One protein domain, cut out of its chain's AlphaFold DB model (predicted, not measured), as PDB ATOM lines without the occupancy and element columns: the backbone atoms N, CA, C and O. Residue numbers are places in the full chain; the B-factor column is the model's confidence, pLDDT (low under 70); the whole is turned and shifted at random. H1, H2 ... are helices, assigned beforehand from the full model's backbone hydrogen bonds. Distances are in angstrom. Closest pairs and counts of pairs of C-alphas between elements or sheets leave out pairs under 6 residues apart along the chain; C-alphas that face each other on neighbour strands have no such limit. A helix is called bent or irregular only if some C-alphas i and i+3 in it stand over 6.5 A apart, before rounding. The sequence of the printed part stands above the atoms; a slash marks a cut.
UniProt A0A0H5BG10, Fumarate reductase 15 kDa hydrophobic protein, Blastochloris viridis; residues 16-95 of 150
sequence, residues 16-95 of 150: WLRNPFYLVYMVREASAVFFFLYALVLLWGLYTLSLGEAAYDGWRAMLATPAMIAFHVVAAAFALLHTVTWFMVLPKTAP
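Overview. This is residues 16 to 95 of the 150 residues of the protein "Fumarate reductase 15 kDa hydrophobic protein" of Blastochloris viridis (UniProt A0A0H5BG10). Two long helices, H1 and H3, cross as an X, and the short helix H2 folds back from the end of H1 and leads to the start of H3. Residues 18 to 23 at one end of H1 and residues 87 to 95 at the end of H3 stick out as free arms of the X. The printed part has 80 residues with three named helices, H1, H2 and H3 along the chain, and no named strand; the class is all helix. It is loose, with a radius of gyration of the C-alphas of 16.8 A, and only just flat, spanning 49 by 32 by 15 A.

Arrangement. H1, residues 20 to 50, is the longest helix. H3, residues 66 to 93, touches it at a steep tilt of 57 degrees, opposite ways. H1 touches H3 with residues 28 to 38 alone, and H3 touches H1 with residues 75 to 85 alone; the closest C-alphas, of Ser 31 and Phe 78, are 5.4 A apart. H2, residues 53 to 63, forms a helical hairpin with H1, at a shallow tilt of 22 degrees, opposite ways. H1 touches H2 with residues 44 to 49 alone, and the closest C-alphas, of Thr 48 and Tyr 56, are 4.9 A apart. H2 and H3 are close but not clearly touching, about perpendicular at 78 degrees, with the C-alphas of Leu 63 and Ile 69 closest at 6.8 A. Each O i to N i+4 pair is within hydrogen-bond range in H2, against 24 of 27 in H1 and 22 of 24 in H3.

Along the chain. H1 runs 45.8 A from C-alpha 20 at (-19.692, 3.135, -37.825) to C-alpha 50 at (25.209, 10.516, -43.086). H2 measures 15.2 A. H3 measures 39.7 A and ends with C-alpha 93 at (-5.683, -14.795, -39.745). It has a kink of 29 degrees near residue 87 and is only just irregular, with C-alphas 88 and 91 6.9 A apart.

Size, cuts and confidence. The two C-alphas farthest apart, of Arg 18 and Gly 52, are 51.8 A apart. The printed part has no cut, and both links are tight. Mean pLDDT of the printed part is 95.4, and no printed residue is under 70.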
ATOM      1  N   TRP A  16     -18.907   4.317 -47.015       94.00
ATOM      2  CA  TRP A  16     -18.269   4.056 -45.729       94.00
ATOM      3  C   TRP A  16     -18.796   4.946 -44.595       94.00
ATOM      4  O   TRP A  16     -18.669   4.580 -43.434       94.00
ATOM      5  N   LEU A  17     -19.471   6.057 -44.910       94.62
ATOM      6  CA  LEU A  17     -20.116   6.926 -43.915       94.62
ATOM      7  C   LEU A  17     -21.434   6.352 -43.382       94.62
ATOM      8  O   LEU A  17     -21.985   6.855 -42.410       94.62
ATOM      9  N   ARG A  18     -21.964   5.301 -44.017       91.00
ATOM     10  CA  ARG A  18     -23.284   4.744 -43.688       91.00
ATOM     11  C   ARG A  18     -23.302   3.894 -42.423       91.00
ATOM     12  O   ARG A  18     -24.381   3.617 -41.911       91.00
ATOM     13  N   ASN A  19     -22.146   3.414 -41.970       93.19
ATOM     14  CA  ASN A  19     -22.054   2.515 -40.827       93.19
ATOM     15  C   ASN A  19     -20.782   2.817 -40.017       93.19
ATOM     16  O   ASN A  19     -19.703   2.874 -40.615       93.19
ATOM     17  N   PRO A  20     -20.866   2.947 -38.678       92.19
ATOM     18  CA  PRO A  20     -19.692   3.135 -37.825       92.19
ATOM     19  C   PRO A  20     -18.603   2.068 -38.020       92.19
ATOM     20  O   PRO A  20     -17.421   2.391 -37.954       92.19
ATOM     21  N   PHE A  21     -18.958   0.820 -38.342       89.94
ATOM     22  CA  PHE A  21     -17.976  -0.225 -38.650       89.94
ATOM     23  C   PHE A  21     -17.142   0.098 -39.898       89.94
ATOM     24  O   PHE A  21     -15.935  -0.146 -39.913       89.94
ATOM     25  N   TYR A  22     -17.756   0.671 -40.937       93.25
ATOM     26  CA  TYR A  22     -17.038   1.073 -42.150       93.25
ATOM     27  C   TYR A  22     -16.188   2.324 -41.921       93.25
ATOM     28  O   TYR A  22     -15.100   2.422 -42.480       93.25
ATOM     29  N   LEU A  23     -16.640   3.239 -41.058       92.75
ATOM     30  CA  LEU A  23     -15.837   4.383 -40.628       92.75
ATOM     31  C   LEU A  23     -14.551   3.926 -39.938       92.75
ATOM     32  O   LEU A  23     -13.467   4.310 -40.362       92.75
ATOM     33  N   VAL A  24     -14.661   3.063 -38.924       89.62
ATOM     34  CA  VAL A  24     -13.493   2.527 -38.202       89.62
ATOM     35  C   VAL A  24     -12.561   1.772 -39.147       89.62
ATOM     36  O   VAL A  24     -11.346   1.927 -39.056       89.62
ATOM     37  N   TYR A  25     -13.113   1.003 -40.090       90.75
ATOM     38  CA  TYR A  25     -12.332   0.355 -41.143       90.75
ATOM     39  C   TYR A  25     -11.532   1.372 -41.972       90.75
ATOM     40  O   TYR A  25     -10.319   1.233 -42.084       90.75
ATOM     41  N   MET A  26     -12.171   2.421 -42.497       94.50
ATOM     42  CA  MET A  26     -11.482   3.427 -43.314       94.50
ATOM     43  C   MET A  26     -10.430   4.202 -42.517       94.50
ATOM     44  O   MET A  26      -9.347   4.466 -43.031       94.50
ATOM     45  N   VAL A  27     -10.716   4.535 -41.253       91.56
ATOM     46  CA  VAL A  27      -9.750   5.193 -40.358       91.56
ATOM     47  C   VAL A  27      -8.558   4.277 -40.077       91.56
ATOM     48  O   VAL A  27      -7.422   4.746 -40.067       91.56
ATOM     49  N   ARG A  28      -8.784   2.970 -39.903       92.00
ATOM     50  CA  ARG A  28      -7.698   1.994 -39.766       92.00
ATOM     51  C   ARG A  28      -6.818   1.974 -41.013       92.00
ATOM     52  O   ARG A  28      -5.608   2.057 -40.876       92.00
ATOM     53  N   GLU A  29      -7.394   1.903 -42.210       93.62
ATOM     54  CA  GLU A  29      -6.604   1.915 -43.453       93.62
ATOM     55  C   GLU A  29      -5.853   3.243 -43.650       93.62
ATOM     56  O   GLU A  29      -4.721   3.262 -44.130       93.62
ATOM     57  N   ALA A  30      -6.433   4.362 -43.202       92.12
ATOM     58  CA  ALA A  30      -5.777   5.666 -43.245       92.12
ATOM     59  C   ALA A  30      -4.480   5.721 -42.411       92.12
ATOM     60  O   ALA A  30      -3.601   6.527 -42.728       92.12
ATOM     61  N   SER A  31      -4.300   4.847 -41.407       92.88
ATOM     62  CA  SER A  31      -3.056   4.782 -40.623       92.88
ATOM     63  C   SER A  31      -1.828   4.489 -41.493       92.88
ATOM     64  O   SER A  31      -0.727   4.923 -41.161       92.88
ATOM     65  N   ALA A  32      -2.001   3.794 -42.625       94.12
ATOM     66  CA  ALA A  32      -0.913   3.465 -43.543       94.12
ATOM     67  C   ALA A  32      -0.226   4.715 -44.115       94.12
ATOM     68  O   ALA A  32       0.996   4.732 -44.259       94.12
ATOM     69  N   VAL A  33      -0.987   5.785 -44.377       95.00
ATOM     70  CA  VAL A  33      -0.434   7.058 -44.866       95.00
ATOM     71  C   VAL A  33       0.480   7.683 -43.815       95.00
ATOM     72  O   VAL A  33       1.581   8.120 -44.138       95.00
ATOM     73  N   PHE A  34       0.065   7.677 -42.546       94.75
ATOM     74  CA  PHE A  34       0.878   8.215 -41.456       94.75
ATOM     75  C   PHE A  34       2.161   7.415 -41.255       94.75
ATOM     76  O   PHE A  34       3.216   8.019 -41.098       94.75
ATOM     77  N   PHE A  35       2.109   6.084 -41.332       95.50
ATOM     78  CA  PHE A  35       3.319   5.264 -41.251       95.50
ATOM     79  C   PHE A  35       4.263   5.479 -42.423       95.50
ATOM     80  O   PHE A  35       5.469   5.575 -42.213       95.50
ATOM     81  N   PHE A  36       3.731   5.605 -43.639       97.31
ATOM     82  CA  PHE A  36       4.538   5.926 -44.809       97.31
ATOM     83  C   PHE A  36       5.250   7.276 -44.641       97.31
ATOM     84  O   PHE A  36       6.466   7.353 -44.791       97.31
ATOM     85  N   LEU A  37       4.519   8.324 -44.249       97.50
ATOM     86  CA  LEU A  37       5.105   9.643 -43.998       97.50
ATOM     87  C   LEU A  37       6.121   9.612 -42.851       97.50
ATOM     88  O   LEU A  37       7.193  10.199 -42.967       97.50
ATOM     89  N   TYR A  38       5.823   8.899 -41.764       97.69
ATOM     90  CA  TYR A  38       6.737   8.760 -40.632       97.69
ATOM     91  C   TYR A  38       8.031   8.043 -41.038       97.69
ATOM     92  O   TYR A  38       9.121   8.472 -40.664       97.69
ATOM     93  N   ALA A  39       7.936   7.000 -41.868       98.06
ATOM     94  CA  ALA A  39       9.102   6.324 -42.427       98.06
ATOM     95  C   ALA A  39       9.963   7.277 -43.270       98.06
ATOM     96  O   ALA A  39      11.183   7.255 -43.139       98.06
ATOM     97  N   LEU A  40       9.358   8.161 -44.073       98.31
ATOM     98  CA  LEU A  40      10.102   9.189 -44.813       98.31
ATOM     99  C   LEU A  40      10.814  10.178 -43.881       98.31
ATOM    100  O   LEU A  40      11.970  10.514 -44.130       98.31
ATOM    101  N   VAL A  41      10.167  10.611 -42.792       98.19
ATOM    102  CA  VAL A  41      10.790  11.489 -41.783       98.19
ATOM    103  C   VAL A  41      12.022  10.823 -41.161       98.19
ATOM    104  O   VAL A  41      13.060  11.471 -41.022       98.19
ATOM    105  N   LEU A  42      11.927   9.532 -40.821       97.88
ATOM    106  CA  LEU A  42      13.048   8.764 -40.274       97.88
ATOM    107  C   LEU A  42      14.159   8.535 -41.305       97.88
ATOM    108  O   LEU A  42      15.332   8.691 -40.977       97.88
ATOM    109  N   LEU A  43      13.809   8.203 -42.552       98.44
ATOM    110  CA  LEU A  43      14.777   8.022 -43.638       98.44
ATOM    111  C   LEU A  43      15.532   9.316 -43.941       98.44
ATOM    112  O   LEU A  43      16.739   9.282 -44.160       98.44
ATOM    113  N   TRP A  44      14.850  10.459 -43.899       98.38
ATOM    114  CA  TRP A  44      15.499  11.759 -44.021       98.38
ATOM    115  C   TRP A  44      16.442  12.044 -42.843       98.38
ATOM    116  O   TRP A  44      17.549  12.543 -43.043       98.38
ATOM    117  N   GLY A  45      16.050  11.672 -41.622       98.12
ATOM    118  CA  GLY A  45      16.934  11.720 -40.455       98.12
ATOM    119  C   GLY A  45      18.197  10.875 -40.643       98.12
ATOM    120  O   GLY A  45      19.301  11.354 -40.408       98.12
ATOM    121  N   LEU A  46      18.054   9.647 -41.148       98.06
ATOM    122  CA  LEU A  46      19.187   8.768 -41.448       98.06
ATOM    123  C   LEU A  46      20.083   9.335 -42.560       98.06
ATOM    124  O   LEU A  46      21.307   9.285 -42.461       98.06
ATOM    125  N   TYR A  47      19.481   9.903 -43.605       98.19
ATOM    126  CA  TYR A  47      20.209  10.545 -44.693       98.19
ATOM    127  C   TYR A  47      21.010  11.754 -44.197       98.19
ATOM    128  O   TYR A  47      22.212  11.829 -44.428       98.19
ATOM    129  N   THR A  48      20.385  12.670 -43.457       98.00
ATOM    130  CA  THR A  48      21.074  13.847 -42.902       98.00
ATOM    131  C   THR A  48      22.146  13.476 -41.882       98.00
ATOM    132  O   THR A  48      23.196  14.111 -41.870       98.00
ATOM    133  N   LEU A  49      21.949  12.402 -41.110       97.31
ATOM    134  CA  LEU A  49      22.981  11.851 -40.231       97.31
ATOM    135  C   LEU A  49      24.236  11.435 -41.015       97.31
ATOM    136  O   LEU A  49      25.348  11.679 -40.559       97.31
ATOM    137  N   SER A  50      24.074  10.877 -42.220       96.81
ATOM    138  CA  SER A  50      25.209  10.516 -43.086       96.81
ATOM    139  C   SER A  50      25.964  11.718 -43.675       96.81
ATOM    140  O   SER A  50      27.089  11.563 -44.144       96.81
ATOM    141  N   LEU A  51      25.366  12.914 -43.647       96.75
ATOM    142  CA  LEU A  51      25.955  14.154 -44.164       96.75
ATOM    143  C   LEU A  51      26.726  14.955 -43.099       96.75
ATOM    144  O   LEU A  51      27.347  15.963 -43.430       96.75
ATOM    145  N   GLY A  52      26.700  14.514 -41.839       96.00
ATOM    146  CA  GLY A  52      27.397  15.147 -40.723       96.00
ATOM    147  C   GLY A  52      26.500  15.991 -39.815       96.00
ATOM    148  O   GLY A  52      25.312  16.207 -40.067       96.00
ATOM    149  N   GLU A  53      27.100  16.471 -38.727       96.69
ATOM    150  CA  GLU A  53      26.408  17.078 -37.582       96.69
ATOM    151  C   GLU A  53      25.507  18.259 -37.969       96.69
ATOM    152  O   GLU A  53      24.330  18.275 -37.617       96.69
ATOM    153  N   ALA A  54      26.009  19.196 -38.779       97.31
ATOM    154  CA  ALA A  54      25.248  20.386 -39.166       97.31
ATOM    155  C   ALA A  54      23.952  20.054 -39.933       97.31
ATOM    156  O   ALA A  54      22.918  20.691 -39.721       97.31
ATOM    157  N   ALA A  55      23.981  19.046 -40.814       97.00
ATOM    158  CA  ALA A  55      22.797  18.610 -41.553       97.00
ATOM    159  C   ALA A  55      21.794  17.902 -40.630       97.00
ATOM    160  O   ALA A  55      20.584  18.136 -40.718       97.00
ATOM    161  N   TYR A  56      22.299  17.064 -39.723       97.88
ATOM    162  CA  TYR A  56      21.485  16.354 -38.743       97.88
ATOM    163  C   TYR A  56      20.797  17.308 -37.754       97.88
ATOM    164  O   TYR A  56      19.609  17.154 -37.463       97.88
ATOM    165  N   ASP A  57      21.487  18.354 -37.300       98.12
ATOM    166  CA  ASP A  57      20.902  19.383 -36.439       98.12
ATOM    167  C   ASP A  57      19.800  20.181 -37.141       98.12
ATOM    168  O   ASP A  57      18.791  20.519 -36.518       98.12
ATOM    169  N   GLY A  58      19.916  20.397 -38.455       97.94
ATOM    170  CA  GLY A  58      18.829  20.953 -39.263       97.94
ATOM    171  C   GLY A  58      17.562  20.087 -39.224       97.94
ATOM    172  O   GLY A  58      16.456  20.600 -39.028       97.94
ATOM    173  N   TRP A  59      17.704  18.762 -39.336       98.38
ATOM    174  CA  TRP A  59      16.578  17.834 -39.176       98.38
ATOM    175  C   TRP A  59      15.998  17.869 -37.757       98.38
ATOM    176  O   TRP A  59      14.778  17.939 -37.599       98.38
ATOM    177  N   ARG A  60      16.841  17.907 -36.718       98.12
ATOM    178  CA  ARG A  60      16.389  18.037 -35.319       98.12
ATOM    179  C   ARG A  60      15.606  19.330 -35.086       98.12
ATOM    180  O   ARG A  60      14.565  19.300 -34.433       98.12
ATOM    181  N   ALA A  61      16.061  20.447 -35.650       98.12
ATOM    182  CA  ALA A  61      15.356  21.724 -35.572       98.12
ATOM    183  C   ALA A  61      13.980  21.658 -36.259       98.12
ATOM    184  O   ALA A  61      12.993  22.143 -35.706       98.12
ATOM    185  N   MET A  62      13.882  20.994 -37.418       97.94
ATOM    186  CA  MET A  62      12.601  20.739 -38.090       97.94
ATOM    187  C   MET A  62      11.650  19.911 -37.208       97.94
ATOM    188  O   MET A  62      10.463  20.240 -37.112       97.94
ATOM    189  N   LEU A  63      12.154  18.869 -36.534       97.94
ATOM    190  CA  LEU A  63      11.353  18.047 -35.616       97.94
ATOM    191  C   LEU A  63      10.776  18.835 -34.436       97.94
ATOM    192  O   LEU A  63       9.674  18.531 -33.984       97.94
ATOM    193  N   ALA A  64      11.489  19.860 -33.967       97.62
ATOM    194  CA  ALA A  64      11.060  20.702 -32.852       97.62
ATOM    195  C   ALA A  64       9.971  21.728 -33.226       97.62
ATOM    196  O   ALA A  64       9.440  22.413 -32.351       97.62
ATOM    197  N   THR A  65       9.620  21.862 -34.509       98.38
ATOM    198  CA  THR A  65       8.575  22.802 -34.933       98.38
ATOM    199  C   THR A  65       7.183  22.361 -34.450       98.38
ATOM    200  O   THR A  65       6.884  21.164 -34.442       98.38
ATOM    201  N   PRO A  66       6.266  23.296 -34.123       98.19
ATOM    202  CA  PRO A  66       4.921  22.947 -33.652       98.19
ATOM    203  C   PRO A  66       4.135  22.052 -34.619       98.19
ATOM    204  O   PRO A  66       3.429  21.142 -34.190       98.19
ATOM    205  N   ALA A  67       4.284  22.280 -35.927       98.00
ATOM    206  CA  ALA A  67       3.640  21.470 -36.958       98.00
ATOM    207  C   ALA A  67       4.129  20.016 -36.923       98.00
ATOM    208  O   ALA A  67       3.327  19.085 -37.020       98.00
ATOM    209  N   MET A  68       5.434  19.814 -36.742       98.00
ATOM    210  CA  MET A  68       6.011  18.479 -36.693       98.00
ATOM    211  C   MET A  68       5.659  17.767 -35.384       98.00
ATOM    212  O   MET A  68       5.305  16.591 -35.420       98.00
ATOM    213  N   ILE A  69       5.631  18.473 -34.251       98.06
ATOM    214  CA  ILE A  69       5.126  17.921 -32.983       98.06
ATOM    215  C   ILE A  69       3.668  17.464 -33.137       98.06
ATOM    216  O   ILE A  69       3.339  16.333 -32.783       98.06
ATOM    217  N   ALA A  70       2.802  18.300 -33.722       98.12
ATOM    218  CA  ALA A  70       1.408  17.939 -33.979       98.12
ATOM    219  C   ALA A  70       1.294  16.701 -34.884       98.12
ATOM    220  O   ALA A  70       0.521  15.788 -34.586       98.12
ATOM    221  N   PHE A  71       2.108  16.621 -35.942       97.88
ATOM    222  CA  PHE A  71       2.189  15.434 -36.793       97.88
ATOM    223  C   PHE A  71       2.578  14.178 -35.997       97.88
ATOM    224  O   PHE A  71       1.913  13.155 -36.141       97.88
ATOM    225  N   HIS A  72       3.590  14.247 -35.125       97.38
ATOM    226  CA  HIS A  72       4.022  13.106 -34.310       97.38
ATOM    227  C   HIS A  72       2.935  12.655 -33.327       97.38
ATOM    228  O   HIS A  72       2.730  11.456 -33.160       97.38
ATOM    229  N   VAL A  73       2.195  13.589 -32.719       97.75
ATOM    230  CA  VAL A  73       1.058  13.264 -31.840       97.75
ATOM    231  C   VAL A  73      -0.040  12.528 -32.613       97.75
ATOM    232  O   VAL A  73      -0.536  11.498 -32.154       97.75
ATOM    233  N   VAL A  74      -0.393  13.011 -33.807       96.94
ATOM    234  CA  VAL A  74      -1.392  12.351 -34.662       96.94
ATOM    235  C   VAL A  74      -0.893  10.980 -35.128       96.94
ATOM    236  O   VAL A  74      -1.628   9.998 -35.030       96.94
ATOM    237  N   ALA A  75       0.360  10.880 -35.572       96.81
ATOM    238  CA  ALA A  75       0.976   9.619 -35.973       96.81
ATOM    239  C   ALA A  75       1.002   8.607 -34.815       96.81
ATOM    240  O   ALA A  75       0.679   7.439 -35.023       96.81
ATOM    241  N   ALA A  76       1.297   9.049 -33.589       96.00
ATOM    242  CA  ALA A  76       1.250   8.211 -32.394       96.00
ATOM    243  C   ALA A  76      -0.175   7.720 -32.088       96.00
ATOM    244  O   ALA A  76      -0.364   6.542 -31.790       96.00
ATOM    245  N   ALA A  77      -1.197   8.572 -32.226       96.12
ATOM    246  CA  ALA A  77      -2.590   8.155 -32.064       96.12
ATOM    247  C   ALA A  77      -2.997   7.083 -33.095       96.12
ATOM    248  O   ALA A  77      -3.612   6.075 -32.736       96.12
ATOM    249  N   PHE A  78      -2.598   7.252 -34.361       95.75
ATOM    250  CA  PHE A  78      -2.802   6.234 -35.395       95.75
ATOM    251  C   PHE A  78      -2.007   4.956 -35.126       95.75
ATOM    252  O   PHE A  78      -2.530   3.870 -35.371       95.75
ATOM    253  N   ALA A  79      -0.791   5.059 -34.585       95.31
ATOM    254  CA  ALA A  79       0.002   3.903 -34.183       95.31
ATOM    255  C   ALA A  79      -0.719   3.080 -33.109       95.31
ATOM    256  O   ALA A  79      -0.871   1.874 -33.276       95.31
ATOM    257  N   LEU A  80      -1.253   3.729 -32.069       95.19
ATOM    258  CA  LEU A  80      -2.026   3.063 -31.014       95.19
ATOM    259  C   LEU A  80      -3.275   2.366 -31.568       95.19
ATOM    260  O   LEU A  80      -3.509   1.188 -31.283       95.19
ATOM    261  N   LEU A  81      -4.057   3.069 -32.397       93.94
ATOM    262  CA  LEU A  81      -5.225   2.492 -33.066       93.94
ATOM    263  C   LEU A  81      -4.833   1.270 -33.911       93.94
ATOM    264  O   LEU A  81      -5.484   0.221 -33.841       93.94
ATOM    265  N   HIS A  82      -3.775   1.400 -34.708       94.38
ATOM    266  CA  HIS A  82      -3.290   0.336 -35.575       94.38
ATOM    267  C   HIS A  82      -2.831  -0.876 -34.763       94.38
ATOM    268  O   HIS A  82      -3.258  -1.983 -35.058       94.38
ATOM    269  N   THR A  83      -2.043  -0.686 -33.702       94.94
ATOM    270  CA  THR A  83      -1.583  -1.775 -32.829       94.94
ATOM    271  C   THR A  83      -2.759  -2.568 -32.264       94.94
ATOM    272  O   THR A  83      -2.802  -3.790 -32.401       94.94
ATOM    273  N   VAL A  84      -3.753  -1.890 -31.680       94.19
ATOM    274  CA  VAL A  84      -4.919  -2.561 -31.084       94.19
ATOM    275  C   VAL A  84      -5.719  -3.322 -32.143       94.19
ATOM    276  O   VAL A  84      -6.041  -4.497 -31.961       94.19
ATOM    277  N   THR A  85      -6.025  -2.675 -33.268       93.31
ATOM    278  CA  THR A  85      -6.836  -3.293 -34.329       93.31
ATOM    279  C   THR A  85      -6.107  -4.428 -35.045       93.31
ATOM    280  O   THR A  85      -6.745  -5.417 -35.402       93.31
ATOM    281  N   TRP A  86      -4.784  -4.340 -35.202       93.50
ATOM    282  CA  TRP A  86      -3.958  -5.406 -35.760       93.50
ATOM    283  C   TRP A  86      -4.008  -6.656 -34.878       93.50
ATOM    284  O   TRP A  86      -4.304  -7.745 -35.372       93.50
ATOM    285  N   PHE A  87      -3.862  -6.502 -33.555       95.00
ATOM    286  CA  PHE A  87      -3.995  -7.627 -32.626       95.00
ATOM    287  C   PHE A  87      -5.409  -8.217 -32.593       95.00
ATOM    288  O   PHE A  87      -5.540  -9.429 -32.480       95.00
ATOM    289  N   MET A  88      -6.468  -7.418 -32.773       93.62
ATOM    290  CA  MET A  88      -7.845  -7.933 -32.903       93.62
ATOM    291  C   MET A  88      -8.080  -8.771 -34.173       93.62
ATOM    292  O   MET A  88      -9.008  -9.587 -34.215       93.62
ATOM    293  N   VAL A  89      -7.295  -8.540 -35.229       93.12
ATOM    294  CA  VAL A  89      -7.358  -9.305 -36.485       93.12
ATOM    295  C   VAL A  89      -6.469 -10.545 -36.416       93.12
ATOM    296  O   VAL A  89      -6.865 -11.588 -36.931       93.12
ATOM    297  N   LEU A  90      -5.333 -10.463 -35.721       92.81
ATOM    298  CA  LEU A  90      -4.332 -11.524 -35.611       92.81
ATOM    299  C   LEU A  90      -4.896 -12.941 -35.364       92.81
ATOM    300  O   LEU A  90      -4.559 -13.827 -36.151       92.81
ATOM    301  N   PRO A  91      -5.759 -13.207 -34.358       91.50
ATOM    302  CA  PRO A  91      -6.249 -14.566 -34.102       91.50
ATOM    303  C   PRO A  91      -7.139 -15.119 -35.226       91.50
ATOM    304  O   PRO A  91      -7.298 -16.330 -35.342       91.50
ATOM    305  N   LYS A  92      -7.695 -14.250 -36.080       90.44
ATOM    306  CA  LYS A  92      -8.566 -14.637 -37.202       90.44
ATOM    307  C   LYS A  92      -7.776 -15.037 -38.446       90.44
ATOM    308  O   LYS A  92      -8.317 -15.719 -39.310       90.44
ATOM    309  N   THR A  93      -6.536 -14.568 -38.568       91.00
ATOM    310  CA  THR A  93      -5.683 -14.795 -39.745       91.00
ATOM    311  C   THR A  93      -4.507 -15.723 -39.458       91.00
ATOM    312  O   THR A  93      -3.948 -16.296 -40.389       91.00
ATOM    313  N   ALA A  94      -4.108 -15.862 -38.193       87.19
ATOM    314  CA  ALA A  94      -3.043 -16.767 -37.784       87.19
ATOM    315  C   ALA A  94      -3.545 -18.221 -37.664       87.19
ATOM    316  O   ALA A  94      -4.724 -18.450 -37.389       87.19
ATOM    317  N   PRO A  95      -2.657 -19.224 -37.816       87.69
ATOM    318  CA  PRO A  95      -2.975 -20.603 -37.465       87.69
ATOM    319  C   PRO A  95      -3.466 -20.712 -36.019       87.69
ATOM    320  O   PRO A  95      -3.003 -19.988 -35.136       87.69
TER     321      PRO A  95